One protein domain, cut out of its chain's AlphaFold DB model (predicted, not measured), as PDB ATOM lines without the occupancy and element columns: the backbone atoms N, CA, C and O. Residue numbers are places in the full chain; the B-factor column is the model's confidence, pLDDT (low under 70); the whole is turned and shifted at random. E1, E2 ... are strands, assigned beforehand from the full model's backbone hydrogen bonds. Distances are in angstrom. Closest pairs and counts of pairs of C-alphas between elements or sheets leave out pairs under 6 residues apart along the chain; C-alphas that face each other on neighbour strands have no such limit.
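AT A GLANCE: This is residues 113 to 160 of the 204 residues of an uncharacterized protein of Mytilus galloprovincialis (UniProt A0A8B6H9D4). What shape is this? It has little regular structure: a two-stranded antiparallel hairpin, E1 and E2, whose strands are joined by a wide loop, residues 124 to 144, with short E3 beyond the hairpin's other end. What is its make-up? The printed part has 48 residues, no named helix, and E1, E2, E3 in that order; it is all strand, with only 16 residues in named elements. How large is it? It is compact, with a radius of gyration of the C-alphas of 10.2 A, spanning 28 by 21 by 17 A.

HOW THE PARTS SIT: What pairs first? E1, residues 118 to 123, and E2, residues 145 to 150, are antiparallel neighbours at 147 degrees, a hairpin; N 119 and O 149, 2.8 A, are within hydrogen-bond range. Where is the third strand? E3, residues 154 to 157, pairs with no named strand. Its closest C-alphas with E2 are Leu 156 and Cys 150, 6.5 A; E1 and E3 are only just apart, closest 8.1 A.

IN THESE COORDINATES: Where does E1 begin? C-alpha 118 is at (9.424, -5.579, -12.256), and E1 measures 12.1 A. What follows? E2 measures 14.4 A and E3 9.3 A, ending at (11.950, -9.159, -23.635).

THE WHOLE: Is it continuous? The printed part has no cut; E1 to E2 is a long link, E2 to E3 tight. Where is confidence low? Residues 124, 125 and 142 are under 70.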
ATOM      1  N   LYS A 113       1.914   1.233 -11.460       90.69
ATOM      2  CA  LYS A 113       1.828  -0.221 -11.367       90.69
ATOM      3  C   LYS A 113       2.803  -0.837 -12.364       90.69
ATOM      4  O   LYS A 113       2.674  -0.588 -13.559       90.69
ATOM      5  N   CYS A 114       3.723  -1.643 -11.855       91.00
ATOM      6  CA  CYS A 114       4.621  -2.450 -12.664       91.00
ATOM      7  C   CYS A 114       4.054  -3.855 -12.878       91.00
ATOM      8  O   CYS A 114       3.251  -4.342 -12.072       91.00
ATOM      9  N   ASP A 115       4.418  -4.462 -14.005       92.00
ATOM     10  CA  ASP A 115       4.037  -5.833 -14.331       92.00
ATOM     11  C   ASP A 115       4.817  -6.827 -13.454       92.00
ATOM     12  O   ASP A 115       5.718  -6.450 -12.700       92.00
ATOM     13  N   GLU A 116       4.451  -8.107 -13.515       94.31
ATOM     14  CA  GLU A 116       5.141  -9.146 -12.748       94.31
ATOM     15  C   GLU A 116       6.652  -9.127 -13.011       94.31
ATOM     16  O   GLU A 116       7.097  -8.968 -14.150       94.31
ATOM     17  N   HIS A 117       7.421  -9.319 -11.936       95.12
ATOM     18  CA  HIS A 117       8.885  -9.345 -11.954       95.12
ATOM     19  C   HIS A 117       9.539  -8.025 -12.374       95.12
ATOM     20  O   HIS A 117      10.610  -8.012 -12.986       95.12
ATOM     21  N   SER A 118       8.871  -6.911 -12.075       93.25
ATOM     22  CA  SER A 118       9.424  -5.579 -12.256       93.25
ATOM     23  C   SER A 118       9.051  -4.649 -11.110       93.25
ATOM     24  O   SER A 118       7.948  -4.708 -10.560       93.25
ATOM     25  N   THR A 119       9.969  -3.741 -10.802       91.81
ATOM     26  CA  THR A 119       9.855  -2.769  -9.720       91.81
ATOM     27  C   THR A 119       9.966  -1.350 -10.271       91.81
ATOM     28  O   THR A 119      10.736  -1.064 -11.187       91.81
ATOM     29  N   TYR A 120       9.162  -0.440  -9.720       90.44
ATOM     30  CA  TYR A 120       9.233   0.979 -10.057       90.44
ATOM     31  C   TYR A 120      10.481   1.602  -9.422       90.44
ATOM     32  O   TYR A 120      10.645   1.556  -8.202       90.44
ATOM     33  N   GLN A 121      11.339   2.201 -10.245       87.00
ATOM     34  CA  GLN A 121      12.583   2.828  -9.805       87.00
ATOM     35  C   GLN A 121      12.983   4.013 -10.693       87.00
ATOM     36  O   GLN A 121      12.553   4.134 -11.842       87.00
ATOM     37  N   PHE A 122      13.855   4.879 -10.168       81.50
ATOM     38  CA  PHE A 122      14.620   5.827 -10.979       81.50
ATOM     39  C   PHE A 122      15.825   5.097 -11.549       81.50
ATOM     40  O   PHE A 122      16.784   4.833 -10.824       81.50
ATOM     41  N   SER A 123      15.766   4.722 -12.821       71.81
ATOM     42  CA  SER A 123      16.834   3.930 -13.422       71.81
ATOM     43  C   SER A 123      17.678   4.769 -14.356       71.81
ATOM     44  O   SER A 123      17.167   5.572 -15.142       71.81
ATOM     45  N   SER A 124      18.986   4.538 -14.306       60.66
ATOM     46  CA  SER A 124      19.887   5.004 -15.343       60.66
ATOM     47  C   SER A 124      19.568   4.308 -16.669       60.66
ATOM     48  O   SER A 124      19.428   3.092 -16.761       60.66
ATOM     49  N   LYS A 125      19.396   5.165 -17.672       64.50
ATOM     50  CA  LYS A 125      19.744   5.107 -19.093       64.50
ATOM     51  C   LYS A 125      19.446   3.861 -19.962       64.50
ATOM     52  O   LYS A 125      19.020   4.103 -21.087       64.50
ATOM     53  N   CYS A 126      19.517   2.605 -19.511       76.56
ATOM     54  CA  CYS A 126      18.928   1.459 -20.235       76.56
ATOM     55  C   CYS A 126      18.530   0.312 -19.296       76.56
ATOM     56  O   CYS A 126      19.307  -0.057 -18.416       76.56
ATOM     57  N   PRO A 127      17.363  -0.319 -19.505       82.25
ATOM     58  CA  PRO A 127      17.033  -1.560 -18.819       82.25
ATOM     59  C   PRO A 127      17.908  -2.711 -19.333       82.25
ATOM     60  O   PRO A 127      18.212  -2.777 -20.523       82.25
ATOM     61  N   ALA A 128      18.252  -3.655 -18.456       88.38
ATOM     62  CA  ALA A 128      18.825  -4.927 -18.882       88.38
ATOM     63  C   ALA A 128      17.801  -5.688 -19.742       88.38
ATOM     64  O   ALA A 128      16.661  -5.918 -19.326       88.38
ATOM     65  N   THR A 129      18.204  -6.078 -20.947       89.44
ATOM     66  CA  THR A 129      17.370  -6.829 -21.891       89.44
ATOM     67  C   THR A 129      17.918  -8.236 -22.076       89.44
ATOM     68  O   THR A 129      19.040  -8.549 -21.674       89.44
ATOM     69  N   CYS A 130      17.136  -9.118 -22.694       88.50
ATOM     70  CA  CYS A 130      17.644 -10.440 -23.060       88.50
ATOM     71  C   CYS A 130      18.799 -10.385 -24.080       88.50
ATOM     72  O   CYS A 130      19.578 -11.335 -24.157       88.50
ATOM     73  N   GLU A 131      18.914  -9.289 -24.835       87.00
ATOM     74  CA  GLU A 131      19.989  -9.032 -25.796       87.00
ATOM     75  C   GLU A 131      21.237  -8.452 -25.110       87.00
ATOM     76  O   GLU A 131      22.338  -8.962 -25.305       87.00
ATOM     77  N   ASN A 132      21.066  -7.448 -24.242       86.88
ATOM     78  CA  ASN A 132      22.139  -6.865 -23.439       86.88
ATOM     79  C   ASN A 132      21.809  -6.972 -21.945       86.88
ATOM     80  O   ASN A 132      21.089  -6.149 -21.375       86.88
ATOM     81  N   LYS A 133      22.368  -8.003 -21.307       86.50
ATOM     82  CA  LYS A 133      22.138  -8.312 -19.888       86.50
ATOM     83  C   LYS A 133      22.875  -7.380 -18.930       86.50
ATOM     84  O   LYS A 133      22.469  -7.270 -17.779       86.50
ATOM     85  N   ASN A 134      23.962  -6.761 -19.387       84.88
ATOM     86  CA  ASN A 134      24.821  -5.900 -18.579       84.88
ATOM     87  C   ASN A 134      25.065  -4.579 -19.323       84.88
ATOM     88  O   ASN A 134      26.203  -4.323 -19.725       84.88
ATOM     89  N   PRO A 135      24.015  -3.764 -19.542       83.88
ATOM     90  CA  PRO A 135      24.177  -2.492 -20.219       83.88
ATOM     91  C   PRO A 135      25.078  -1.573 -19.396       83.88
ATOM     92  O   PRO A 135      24.965  -1.472 -18.172       83.88
ATOM     93  N   THR A 136      25.992  -0.917 -20.091       80.69
ATOM     94  CA  THR A 136      26.886   0.100 -19.553       80.69
ATOM     95  C   THR A 136      26.327   1.490 -19.844       80.69
ATOM     96  O   THR A 136      25.465   1.661 -20.704       80.69
ATOM     97  N   ASP A 137      26.841   2.516 -19.164       72.75
ATOM     98  CA  ASP A 137      26.446   3.902 -19.448       72.75
ATOM     99  C   ASP A 137      26.783   4.338 -20.891       72.75
ATOM    100  O   ASP A 137      26.161   5.267 -21.401       72.75
ATOM    101  N   GLU A 138      27.741   3.673 -21.552       75.25
ATOM    102  CA  GLU A 138      28.099   3.921 -22.958       75.25
ATOM    103  C   GLU A 138      27.048   3.382 -23.938       75.25
ATOM    104  O   GLU A 138      26.921   3.908 -25.041       75.25
ATOM    105  N   ASP A 139      26.252   2.389 -23.532       72.75
ATOM    106  CA  ASP A 139      25.188   1.816 -24.367       72.75
ATOM    107  C   ASP A 139      23.968   2.754 -24.473       72.75
ATOM    108  O   ASP A 139      23.019   2.474 -25.212       72.75
ATOM    109  N   CYS A 140      23.963   3.861 -23.718       72.56
ATOM    110  CA  CYS A 140      22.767   4.645 -23.448       72.56
ATOM    111  C   CYS A 140      23.015   6.161 -23.449       72.56
ATOM    112  O   CYS A 140      23.385   6.770 -22.443       72.56
ATOM    113  N   ASP A 141      22.649   6.823 -24.544       71.62
ATOM    114  CA  ASP A 141      22.717   8.290 -24.642       71.62
ATOM    115  C   ASP A 141      21.550   9.021 -23.944       71.62
ATOM    116  O   ASP A 141      21.528  10.251 -23.863       71.62
ATOM    117  N   LEU A 142      20.565   8.292 -23.411       67.81
ATOM    118  CA  LEU A 142      19.359   8.879 -22.816       67.81
ATOM    119  C   LEU A 142      19.572   9.286 -21.353       67.81
ATOM    120  O   LEU A 142      20.357   8.652 -20.663       67.81
ATOM    121  N   PRO A 143      18.908  10.334 -20.833       70.25
ATOM    122  CA  PRO A 143      18.942  10.669 -19.408       70.25
ATOM    123  C   PRO A 143      18.255   9.592 -18.549       70.25
ATOM    124  O   PRO A 143      17.427   8.826 -19.039       70.25
ATOM    125  N   ALA A 144      18.589   9.544 -17.255       77.19
ATOM    126  CA  ALA A 144      17.890   8.685 -16.299       77.19
ATOM    127  C   ALA A 144      16.417   9.097 -16.189       77.19
ATOM    128  O   ALA A 144      16.095  10.288 -16.164       77.19
ATOM    129  N   VAL A 145      15.533   8.107 -16.139       81.19
ATOM    130  CA  VAL A 145      14.086   8.313 -16.070       81.19
ATOM    131  C   VAL A 145      13.481   7.337 -15.072       81.19
ATOM    132  O   VAL A 145      13.977   6.228 -14.868       81.19
ATOM    133  N   GLU A 146      12.385   7.749 -14.447       86.75
ATOM    134  CA  GLU A 146      11.561   6.827 -13.673       86.75
ATOM    135  C   GLU A 146      10.836   5.831 -14.590       86.75
ATOM    136  O   GLU A 146      10.411   6.173 -15.699       86.75
ATOM    137  N   GLY A 147      10.658   4.605 -14.112       87.75
ATOM    138  CA  GLY A 147       9.918   3.579 -14.831       87.75
ATOM    139  C   GLY A 147       9.949   2.237 -14.117       87.75
ATOM    140  O   GLY A 147      10.559   2.086 -13.061       87.75
ATOM    141  N   CYS A 148       9.268   1.259 -14.703       89.50
ATOM    142  CA  CYS A 148       9.358  -0.127 -14.264       89.50
ATOM    143  C   CYS A 148      10.617  -0.766 -14.843       89.50
ATOM    144  O   CYS A 148      10.840  -0.709 -16.054       89.50
ATOM    145  N   VAL A 149      11.417  -1.381 -13.981       89.62
ATOM    146  CA  VAL A 149      12.635  -2.104 -14.350       89.62
ATOM    147  C   VAL A 149      12.521  -3.533 -13.860       89.62
ATOM    148  O   VAL A 149      11.950  -3.774 -12.800       89.62
ATOM    149  N   CYS A 150      13.013  -4.479 -14.657       92.25
ATOM    150  CA  CYS A 150      12.995  -5.885 -14.285       92.25
ATOM    151  C   CYS A 150      13.784  -6.127 -12.998       92.25
ATOM    152  O   CYS A 150      14.850  -5.543 -12.804       92.25
ATOM    153  N   ASP A 151      13.242  -6.985 -12.136       93.06
ATOM    154  CA  ASP A 151      13.899  -7.387 -10.895       93.06
ATOM    155  C   ASP A 151      15.181  -8.189 -11.192       93.06
ATOM    156  O   ASP A 151      15.332  -8.775 -12.268       93.06
ATOM    157  N   ASP A 152      16.092  -8.276 -10.221       90.62
ATOM    158  CA  ASP A 152      17.333  -9.047 -10.363       90.62
ATOM    159  C   ASP A 152      17.063 -10.494 -10.825       90.62
ATOM    160  O   ASP A 152      16.274 -11.234 -10.232       90.62
ATOM    161  N   GLY A 153      17.752 -10.912 -11.893       90.62
ATOM    162  CA  GLY A 153      17.574 -12.227 -12.527       90.62
ATOM    163  C   GLY A 153      16.481 -12.283 -13.603       90.62
ATOM    164  O   GLY A 153      16.306 -13.333 -14.236       90.62
ATOM    165  N   TYR A 154      15.785 -11.169 -13.841       93.38
ATOM    166  CA  TYR A 154      14.843 -10.990 -14.938       93.38
ATOM    167  C   TYR A 154      15.363  -9.976 -15.956       93.38
ATOM    168  O   TYR A 154      16.024  -8.997 -15.618       93.38
ATOM    169  N   TYR A 155      15.026 -10.206 -17.219       91.81
ATOM    170  CA  TYR A 155      15.486  -9.405 -18.347       91.81
ATOM    171  C   TYR A 155      14.303  -8.986 -19.206       91.81
ATOM    172  O   TYR A 155      13.352  -9.752 -19.383       91.81
ATOM    173  N   LEU A 156      14.358  -7.764 -19.735       90.75
ATOM    174  CA  LEU A 156      13.305  -7.250 -20.598       90.75
ATOM    175  C   LEU A 156      13.346  -7.964 -21.960       90.75
ATOM    176  O   LEU A 156      14.338  -7.880 -22.686       90.75
ATOM    177  N   ASP A 157      12.245  -8.627 -22.304       88.88
ATOM    178  CA  ASP A 157      11.950  -9.159 -23.635       88.88
ATOM    179  C   ASP A 157      10.635  -8.528 -24.121       88.88
ATOM    180  O   ASP A 157       9.551  -8.759 -23.571       88.88
ATOM    181  N   ASP A 158      10.743  -7.640 -25.111       85.44
ATOM    182  CA  ASP A 158       9.709  -6.688 -25.539       85.44
ATOM    183  C   ASP A 158       9.146  -5.810 -24.408       85.44
ATOM    184  O   ASP A 158       9.575  -4.680 -24.192       85.44
ATOM    185  N   LYS A 159       8.113  -6.310 -23.728       85.19
ATOM    186  CA  LYS A 159       7.327  -5.605 -22.706       85.19
ATOM    187  C   LYS A 159       7.234  -6.395 -21.405       85.19
ATOM    188  O   LYS A 159       6.476  -6.006 -20.526       85.19
ATOM    189  N   LYS A 160       7.918  -7.536 -21.311       90.88
ATOM    190  CA  LYS A 160       7.824  -8.440 -20.167       90.88
ATOM    191  C   LYS A 160       9.199  -8.711 -19.596       90.88
ATOM    192  O   LYS A 160      10.161  -8.873 -20.338       90.88
TER     193      LYS A 160